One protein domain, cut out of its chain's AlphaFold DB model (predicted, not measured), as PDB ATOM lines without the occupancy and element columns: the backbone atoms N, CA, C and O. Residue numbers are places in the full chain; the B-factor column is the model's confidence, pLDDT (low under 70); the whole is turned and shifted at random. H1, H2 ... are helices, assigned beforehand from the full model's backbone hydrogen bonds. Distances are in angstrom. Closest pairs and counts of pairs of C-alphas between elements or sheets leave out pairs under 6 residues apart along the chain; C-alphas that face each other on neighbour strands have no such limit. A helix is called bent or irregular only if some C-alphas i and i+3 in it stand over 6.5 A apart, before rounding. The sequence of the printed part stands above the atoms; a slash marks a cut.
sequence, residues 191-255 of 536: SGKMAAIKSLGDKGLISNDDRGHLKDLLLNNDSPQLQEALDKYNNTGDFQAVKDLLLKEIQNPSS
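This is residues 191 to 255 of the 536 residues of the protein "CCT domain-containing protein" of Phytophthora nicotianae (UniProt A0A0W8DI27). Two helical hairpins, H1 with H2 and H3 with H4, pack face to face with their helices crossed, and together they make one small compact body. H3 crosses over part of H1, H4 crosses H2 at nearly a right angle, and residues 252 to 255 trail on from the end of H4. The printed part has 65 residues with four named helices, in the order H1, H2, H3, H4, and no named strand, and its class is all helix. The whole is compact, with a radius of gyration of the C-alphas of 10.6 A, and its C-alphas span 31 by 22 by 22 A.

From the first printed residue, H1, residues 191 to 201, touches H2, residues 208 to 219. They stand at a shallow tilt of 17 degrees and run opposite ways, a helical hairpin. Their closest C-alphas are those of Ile 197 and Arg 211, 6.4 A apart. H3, residues 223 to 236, touches H2 only at the corner by their link, and only just, with 3 pairs of C-alphas within 8 A. The closest C-alphas of the two are those of Leu 217 and Ser 223, 7.0 A apart, and the helices stand at a steep tilt of 55 degrees, opposite ways. H1 and H3 also only just touch, with 3 pairs of C-alphas within 8 A, and on the side of H3 this is made by residues 227 to 230 alone. Their closest C-alphas are those of Ala 196 and Leu 230, 7.2 A apart, and they run the same way at a steep tilt of 57 degrees. H4, residues 240 to 251, touches H3 with residues 241 to 245 alone. The closest C-alphas of H3 and H4 are those of Ala 229 and Ala 241, 5.0 A apart. These two make the second helical hairpin, at a shallow tilt of 32 degrees, opposite ways. H4 also touches H2, with residues 246 to 250 alone, and the two are about perpendicular at 87 degrees. Here the closest C-alphas are those of His 213 and Glu 249, 6.8 A apart. H1 and H4 are apart. The helix packing is part aligned and part crossed, two of the four touching pairs being at a shallow tilt when the corner pair is left out. In H1 and H3 every O i to N i+4 pair is within hydrogen-bond range, while in H2 and in H4 it is 7 of 8 pairs.

H1 begins at C-alpha 191 at (-3.458, 70.734, -0.013) and measures 15.5 A from first to last C-alpha. H2, from Asn 208 to Leu 219, measures 16.8 A. H3 is the longest helix, with 14 residues and 19.7 A, and it begins at C-alpha 223 at (-15.111, 72.837, 2.030). H4, from Gln 240, measures 16.2 A and ends at C-alpha 251 at (-21.183, 72.446, 19.031). None of the four helices is bent or irregular.

The two C-alphas farthest apart are those of Thr 236 and Ser 255, at 31.8 A, and the first and last printed C-alphas, Ser 191 and Ser 255, are 23.6 A apart. The printed part has no cut. The links from H2 to H3 and from H3 to H4 are tight, with 3 residues each, and the link from H1 to H2 is short, with 6 residues; no link is long. The mean pLDDT of the printed part is 78.1, and the model's confidence is under 70 at residues 221 to 223 and 252 to 255.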
ATOM      1  N   SER A 191      -4.843  70.484  -0.451       77.50
ATOM      2  CA  SER A 191      -3.458  70.734  -0.013       77.50
ATOM      3  C   SER A 191      -3.230  72.192   0.423       77.50
ATOM      4  O   SER A 191      -2.599  72.455   1.447       77.50
ATOM      5  N   GLY A 192      -3.822  73.152  -0.295       80.00
ATOM      6  CA  GLY A 192      -3.816  74.566   0.079       80.00
ATOM      7  C   GLY A 192      -4.529  74.852   1.400       80.00
ATOM      8  O   GLY A 192      -3.987  75.571   2.238       80.00
ATOM      9  N   LYS A 193      -5.711  74.261   1.618       81.31
ATOM     10  CA  LYS A 193      -6.467  74.390   2.878       81.31
ATOM     11  C   LYS A 193      -5.707  73.763   4.048       81.31
ATOM     12  O   LYS A 193      -5.555  74.411   5.076       81.31
ATOM     13  N   MET A 194      -5.113  72.581   3.859       83.19
ATOM     14  CA  MET A 194      -4.219  71.953   4.845       83.19
ATOM     15  C   MET A 194      -3.017  72.840   5.201       83.19
ATOM     16  O   MET A 194      -2.664  72.952   6.374       83.19
ATOM     17  N   ALA A 195      -2.409  73.513   4.218       83.19
ATOM     18  CA  ALA A 195      -1.327  74.466   4.466       83.19
ATOM     19  C   ALA A 195      -1.805  75.726   5.217       83.19
ATOM     20  O   ALA A 195      -1.066  76.253   6.047       83.19
ATOM     21  N   ALA A 196      -3.037  76.189   4.978       82.69
ATOM     22  CA  ALA A 196      -3.646  77.288   5.730       82.69
ATOM     23  C   ALA A 196      -3.905  76.902   7.194       82.69
ATOM     24  O   ALA A 196      -3.485  77.617   8.097       82.69
ATOM     25  N   ILE A 197      -4.523  75.739   7.415       83.62
ATOM     26  CA  ILE A 197      -4.805  75.172   8.742       83.62
ATOM     27  C   ILE A 197      -3.498  74.954   9.517       83.62
ATOM     28  O   ILE A 197      -3.405  75.337  10.681       83.62
ATOM     29  N   LYS A 198      -2.442  74.431   8.870       85.62
ATOM     30  CA  LYS A 198      -1.104  74.376   9.482       85.62
ATOM     31  C   LYS A 198      -0.603  75.780   9.837       85.62
ATOM     32  O   LYS A 198      -0.214  75.992  10.974       85.62
ATOM     33  N   SER A 199      -0.686  76.747   8.921       84.19
ATOM     34  CA  SER A 199      -0.239  78.127   9.165       84.19
ATOM     35  C   SER A 199      -1.040  78.887  10.235       84.19
ATOM     36  O   SER A 199      -0.564  79.931  10.674       84.19
ATOM     37  N   LEU A 200      -2.235  78.436  10.628       84.31
ATOM     38  CA  LEU A 200      -2.972  78.988  11.769       84.31
ATOM     39  C   LEU A 200      -2.436  78.420  13.092       84.31
ATOM     40  O   LEU A 200      -2.190  79.186  14.022       84.31
ATOM     41  N   GLY A 201      -2.174  77.108  13.147       84.06
ATOM     42  CA  GLY A 201      -1.542  76.457  14.303       84.06
ATOM     43  C   GLY A 201      -0.092  76.907  14.512       84.06
ATOM     44  O   GLY A 201       0.285  77.264  15.621       84.06
ATOM     45  N   ASP A 202       0.687  77.033  13.431       83.56
ATOM     46  CA  ASP A 202       2.059  77.577  13.439       83.56
ATOM     47  C   ASP A 202       2.134  79.039  13.942       83.56
ATOM     48  O   ASP A 202       3.220  79.543  14.209       83.56
ATOM     49  N   LYS A 203       0.990  79.735  14.036       82.19
ATOM     50  CA  LYS A 203       0.851  81.100  14.575       82.19
ATOM     51  C   LYS A 203       0.201  81.148  15.966       82.19
ATOM     52  O   LYS A 203      -0.026  82.244  16.468       82.19
ATOM     53  N   GLY A 204      -0.167  80.006  16.554       83.00
ATOM     54  CA  GLY A 204      -0.899  79.948  17.824       83.00
ATOM     55  C   GLY A 204      -2.331  80.504  17.774       83.00
ATOM     56  O   GLY A 204      -2.879  80.847  18.815       83.00
ATOM     57  N   LEU A 205      -2.944  80.620  16.587       82.62
ATOM     58  CA  LEU A 205      -4.318  81.136  16.430       82.62
ATOM     59  C   LEU A 205      -5.401  80.058  16.609       82.62
ATOM     60  O   LEU A 205      -6.574  80.388  16.749       82.62
ATOM     61  N   ILE A 206      -5.007  78.784  16.585       85.31
ATOM     62  CA  ILE A 206      -5.842  77.612  16.870       85.31
ATOM     63  C   ILE A 206      -5.040  76.629  17.727       85.31
ATOM     64  O   ILE A 206      -3.821  76.534  17.564       85.31
ATOM     65  N   SER A 207      -5.718  75.879  18.595       81.50
ATOM     66  CA  SER A 207      -5.130  74.736  19.303       81.50
ATOM     67  C   SER A 207      -4.893  73.542  18.362       81.50
ATOM     68  O   SER A 207      -5.262  73.562  17.181       81.50
ATOM     69  N   ASN A 208      -4.268  72.472  18.866       76.56
ATOM     70  CA  ASN A 208      -4.124  71.232  18.096       76.56
ATOM     71  C   ASN A 208      -5.467  70.507  17.903       76.56
ATOM     72  O   ASN A 208      -5.697  69.968  16.817       76.56
ATOM     73  N   ASP A 209      -6.374  70.581  18.882       78.25
ATOM     74  CA  ASP A 209      -7.729  70.025  18.795       78.25
ATOM     75  C   ASP A 209      -8.549  70.750  17.721       78.25
ATOM     76  O   ASP A 209      -9.094  70.124  16.810       78.25
ATOM     77  N   ASP A 210      -8.527  72.087  17.735       81.88
ATOM     78  CA  ASP A 210      -9.148  72.937  16.711       81.88
ATOM     79  C   ASP A 210      -8.615  72.615  15.308       81.88
ATOM     80  O   ASP A 210      -9.347  72.530  14.317       81.88
ATOM     81  N   ARG A 211      -7.300  72.389  15.221       83.19
ATOM     82  CA  ARG A 211      -6.613  71.954  14.005       83.19
ATOM     83  C   ARG A 211      -7.015  70.533  13.595       83.19
ATOM     84  O   ARG A 211      -6.853  70.196  12.426       83.19
ATOM     85  N   GLY A 212      -7.519  69.702  14.507       79.88
ATOM     86  CA  GLY A 212      -8.238  68.456  14.235       79.88
ATOM     87  C   GLY A 212      -9.590  68.723  13.574       79.88
ATOM     88  O   GLY A 212      -9.778  68.357  12.415       79.88
ATOM     89  N   HIS A 213     -10.473  69.460  14.253       79.88
ATOM     90  CA  HIS A 213     -11.809  69.825  13.756       79.88
ATOM     91  C   HIS A 213     -11.777  70.441  12.340       79.88
ATOM     92  O   HIS A 213     -12.545  70.045  11.462       79.88
ATOM     93  N   LEU A 214     -10.832  71.347  12.059       81.75
ATOM     94  CA  LEU A 214     -10.689  71.961  10.732       81.75
ATOM     95  C   LEU A 214     -10.174  70.996   9.637       81.75
ATOM     96  O   LEU A 214     -10.401  71.261   8.454       81.75
ATOM     97  N   LYS A 215      -9.509  69.878   9.985       83.00
ATOM     98  CA  LYS A 215      -9.190  68.789   9.031       83.00
ATOM     99  C   LYS A 215     -10.426  67.928   8.763       83.00
ATOM    100  O   LYS A 215     -10.694  67.627   7.603       83.00
ATOM    101  N   ASP A 216     -11.167  67.553   9.806       76.56
ATOM    102  CA  ASP A 216     -12.364  66.709   9.693       76.56
ATOM    103  C   ASP A 216     -13.400  67.379   8.777       76.56
ATOM    104  O   ASP A 216     -13.877  66.784   7.810       76.56
ATOM    105  N   LEU A 217     -13.658  68.670   9.000       80.31
ATOM    106  CA  LEU A 217     -14.562  69.496   8.193       80.31
ATOM    107  C   LEU A 217     -14.079  69.649   6.735       80.31
ATOM    108  O   LEU A 217     -14.876  69.632   5.793       80.31
ATOM    109  N   LEU A 218     -12.759  69.719   6.517       82.19
ATOM    110  CA  LEU A 218     -12.158  69.718   5.179       82.19
ATOM    111  C   LEU A 218     -12.360  68.381   4.439       82.19
ATOM    112  O   LEU A 218     -12.582  68.394   3.224       82.19
ATOM    113  N   LEU A 219     -12.296  67.248   5.146       78.62
ATOM    114  CA  LEU A 219     -12.493  65.904   4.589       78.62
ATOM    115  C   LEU A 219     -13.978  65.575   4.355       78.62
ATOM    116  O   LEU A 219     -14.315  64.933   3.359       78.62
ATOM    117  N   ASN A 220     -14.878  66.069   5.211       73.38
ATOM    118  CA  ASN A 220     -16.322  65.801   5.147       73.38
ATOM    119  C   ASN A 220     -17.080  66.541   4.021       73.38
ATOM    120  O   ASN A 220     -18.268  66.275   3.819       73.38
ATOM    121  N   ASN A 221     -16.373  67.358   3.229       59.56
ATOM    122  CA  ASN A 221     -16.843  68.199   2.116       59.56
ATOM    123  C   ASN A 221     -17.578  69.509   2.464       59.56
ATOM    124  O   ASN A 221     -17.959  70.231   1.541       59.56
ATOM    125  N   ASP A 222     -17.577  69.960   3.723       62.03
ATOM    126  CA  ASP A 222     -17.961  71.336   4.125       62.03
ATOM    127  C   ASP A 222     -16.901  72.407   3.747       62.03
ATOM    128  O   ASP A 222     -16.765  73.503   4.298       62.03
ATOM    129  N   SER A 223     -16.185  72.098   2.667       64.88
ATOM    130  CA  SER A 223     -15.111  72.837   2.030       64.88
ATOM    131  C   SER A 223     -15.427  74.274   1.568       64.88
ATOM    132  O   SER A 223     -14.456  75.036   1.506       64.88
ATOM    133  N   PRO A 224     -16.659  74.695   1.183       72.25
ATOM    134  CA  PRO A 224     -16.883  76.069   0.721       72.25
ATOM    135  C   PRO A 224     -16.921  77.085   1.871       72.25
ATOM    136  O   PRO A 224     -16.247  78.108   1.779       72.25
ATOM    137  N   GLN A 225     -17.601  76.780   2.983       75.56
ATOM    138  CA  GLN A 225     -17.666  77.671   4.154       75.56
ATOM    139  C   GLN A 225     -16.254  77.896   4.728       75.56
ATOM    140  O   GLN A 225     -15.832  79.033   4.946       75.56
ATOM    141  N   LEU A 226     -15.469  76.818   4.844       80.00
ATOM    142  CA  LEU A 226     -14.066  76.881   5.262       80.00
ATOM    143  C   LEU A 226     -13.172  77.623   4.251       80.00
ATOM    144  O   LEU A 226     -12.244  78.319   4.655       80.00
ATOM    145  N   GLN A 227     -13.443  77.518   2.944       82.19
ATOM    146  CA  GLN A 227     -12.709  78.286   1.929       82.19
ATOM    147  C   GLN A 227     -12.937  79.788   2.092       82.19
ATOM    148  O   GLN A 227     -11.976  80.549   2.035       82.19
ATOM    149  N   GLU A 228     -14.182  80.218   2.297       79.62
ATOM    150  CA  GLU A 228     -14.497  81.634   2.482       79.62
ATOM    151  C   GLU A 228     -13.914  82.188   3.781       79.62
ATOM    152  O   GLU A 228     -13.378  83.293   3.774       79.62
ATOM    153  N   ALA A 229     -13.955  81.424   4.876       80.62
ATOM    154  CA  ALA A 229     -13.324  81.805   6.138       80.62
ATOM    155  C   ALA A 229     -11.798  81.973   5.991       80.62
ATOM    156  O   ALA A 229     -11.237  82.988   6.408       80.62
ATOM    157  N   LEU A 230     -11.124  81.026   5.327       81.06
ATOM    158  CA  LEU A 230      -9.679  81.093   5.080       81.06
ATOM    159  C   LEU A 230      -9.293  82.202   4.084       81.06
ATOM    160  O   LEU A 230      -8.271  82.861   4.285       81.06
ATOM    161  N   ASP A 231     -10.088  82.452   3.040       80.38
ATOM    162  CA  ASP A 231      -9.856  83.569   2.115       80.38
ATOM    163  C   ASP A 231     -10.093  84.925   2.810       80.38
ATOM    164  O   ASP A 231      -9.291  85.842   2.624       80.38
ATOM    165  N   LYS A 232     -11.125  85.060   3.663       80.38
ATOM    166  CA  LYS A 232     -11.356  86.256   4.501       80.38
ATOM    167  C   LYS A 232     -10.161  86.524   5.420       80.38
ATOM    168  O   LYS A 232      -9.605  87.620   5.365       80.38
ATOM    169  N   TYR A 233      -9.678  85.514   6.146       80.88
ATOM    170  CA  TYR A 233      -8.472  85.632   6.974       80.88
ATOM    171  C   TYR A 233      -7.231  86.065   6.173       80.88
ATOM    172  O   TYR A 233      -6.457  86.906   6.622       80.88
ATOM    173  N   ASN A 234      -7.040  85.559   4.951       77.62
ATOM    174  CA  ASN A 234      -5.879  85.923   4.129       77.62
ATOM    175  C   ASN A 234      -5.965  87.317   3.483       77.62
ATOM    176  O   ASN A 234      -4.926  87.917   3.188       77.62
ATOM    177  N   ASN A 235      -7.174  87.828   3.244       77.38
ATOM    178  CA  ASN A 235      -7.385  89.147   2.648       77.38
ATOM    179  C   ASN A 235      -7.441  90.253   3.716       77.38
ATOM    180  O   ASN A 235      -6.772  91.275   3.559       77.38
ATOM    181  N   THR A 236      -8.190  90.022   4.797       74.56
ATOM    182  CA  THR A 236      -8.519  91.007   5.842       74.56
ATOM    183  C   THR A 236      -7.650  90.863   7.098       74.56
ATOM    184  O   THR A 236      -7.523  91.811   7.861       74.56
ATOM    185  N   GLY A 237      -7.055  89.689   7.339       72.19
ATOM    186  CA  GLY A 237      -6.400  89.339   8.610       72.19
ATOM    187  C   GLY A 237      -7.368  88.860   9.701       72.19
ATOM    188  O   GLY A 237      -6.928  88.292  10.697       72.19
ATOM    189  N   ASP A 238      -8.673  89.050   9.494       76.62
ATOM    190  CA  ASP A 238      -9.731  88.694  10.437       76.62
ATOM    191  C   ASP A 238      -9.871  87.172  10.606       76.62
ATOM    192  O   ASP A 238     -10.082  86.427   9.647       76.62
ATOM    193  N   PHE A 239      -9.744  86.719  11.850       81.12
ATOM    194  CA  PHE A 239      -9.846  85.319  12.244       81.12
ATOM    195  C   PHE A 239     -11.267  84.921  12.688       81.12
ATOM    196  O   PHE A 239     -11.564  83.726  12.762       81.12
ATOM    197  N   GLN A 240     -12.171  85.878  12.934       81.62
ATOM    198  CA  GLN A 240     -13.493  85.606  13.504       81.62
ATOM    199  C   GLN A 240     -14.304  84.630  12.640       81.62
ATOM    200  O   GLN A 240     -14.818  83.645  13.157       81.62
ATOM    201  N   ALA A 241     -14.285  84.788  11.311       79.75
ATOM    202  CA  ALA A 241     -14.966  83.874  10.388       79.75
ATOM    203  C   ALA A 241     -14.456  82.413  10.433       79.75
ATOM    204  O   ALA A 241     -15.186  81.499  10.051       79.75
ATOM    205  N   VAL A 242     -13.212  82.173  10.874       80.38
ATOM    206  CA  VAL A 242     -12.686  80.815  11.123       80.38
ATOM    207  C   VAL A 242     -13.115  80.333  12.510       80.38
ATOM    208  O   VAL A 242     -13.502  79.175  12.656       80.38
ATOM    209  N   LYS A 243     -13.106  81.223  13.508       82.25
ATOM    210  CA  LYS A 243     -13.531  80.948  14.887       82.25
ATOM    211  C   LYS A 243     -15.020  80.597  14.995       82.25
ATOM    212  O   LYS A 243     -15.350  79.650  15.696       82.25
ATOM    213  N   ASP A 244     -15.904  81.293  14.284       82.06
ATOM    214  CA  ASP A 244     -17.350  81.011  14.272       82.06
ATOM    215  C   ASP A 244     -17.644  79.622  13.682       82.06
ATOM    216  O   ASP A 244     -18.462  78.856  14.193       82.06
ATOM    217  N   LEU A 245     -16.932  79.282  12.605       82.06
ATOM    218  CA  LEU A 245     -17.045  78.010  11.895       82.06
ATOM    219  C   LEU A 245     -16.485  76.848  12.731       82.06
ATOM    220  O   LEU A 245     -17.087  75.778  12.781       82.06
ATOM    221  N   LEU A 246     -15.379  77.083  13.440       81.06
ATOM    222  CA  LEU A 246     -14.831  76.180  14.448       81.06
ATOM    223  C   LEU A 246     -15.831  75.943  15.594       81.06
ATOM    224  O   LEU A 246     -16.120  74.797  15.925       81.06
ATOM    225  N   LEU A 247     -16.401  77.010  16.169       82.12
ATOM    226  CA  LEU A 247     -17.354  76.916  17.281       82.12
ATOM    227  C   LEU A 247     -18.602  76.112  16.884       82.12
ATOM    228  O   LEU A 247     -19.092  75.299  17.665       82.12
ATOM    229  N   LYS A 248     -19.063  76.282  15.639       79.94
ATOM    230  CA  LYS A 248     -20.154  75.509  15.032       79.94
ATOM    231  C   LYS A 248     -19.830  74.012  14.915       79.94
ATOM    232  O   LYS A 248     -20.694  73.207  15.246       79.94
ATOM    233  N   GLU A 249     -18.619  73.636  14.497       74.62
ATOM    234  CA  GLU A 249     -18.177  72.226  14.408       74.62
ATOM    235  C   GLU A 249     -17.885  71.603  15.788       74.62
ATOM    236  O   GLU A 249     -17.975  70.390  15.955       74.62
ATOM    237  N   ILE A 250     -17.559  72.412  16.801       76.38
ATOM    238  CA  ILE A 250     -17.439  71.950  18.194       76.38
ATOM    239  C   ILE A 250     -18.830  71.706  18.805       76.38
ATOM    240  O   ILE A 250     -19.027  70.710  19.496       76.38
ATOM    241  N   GLN A 251     -19.806  72.581  18.533       74.25
ATOM    242  CA  GLN A 251     -21.183  72.446  19.031       74.25
ATOM    243  C   GLN A 251     -22.007  71.388  18.281       74.25
ATOM    244  O   GLN A 251     -22.857  70.740  18.883       74.25
ATOM    245  N   ASN A 252     -21.777  71.219  16.978       67.44
ATOM    246  CA  ASN A 252     -22.447  70.238  16.124       67.44
ATOM    247  C   ASN A 252     -21.402  69.493  15.273       67.44
ATOM    248  O   ASN A 252     -21.304  69.760  14.072       67.44
ATOM    249  N   PRO A 253     -20.606  68.583  15.867       62.78
ATOM    250  CA  PRO A 253     -19.623  67.804  15.123       62.78
ATOM    251  C   PRO A 253     -20.311  66.975  14.036       62.78
ATOM    252  O   PRO A 253     -21.310  66.297  14.291       62.78
ATOM    253  N   SER A 254     -19.770  67.022  12.817       57.88
ATOM    254  CA  SER A 254     -20.364  66.372  11.648       57.88
ATOM    255  C   SER A 254     -20.597  64.877  11.905       57.88
ATOM    256  O   SER A 254     -19.681  64.157  12.301       57.88
ATOM    257  N   SER A 255     -21.809  64.373  11.644       50.78
ATOM    258  CA  SER A 255     -22.276  63.030  12.063       50.78
ATOM    259  C   SER A 255     -21.549  61.832  11.426       50.78
ATOM    260  O   SER A 255     -21.892  60.679  11.680       50.78
TER     261      SER A 255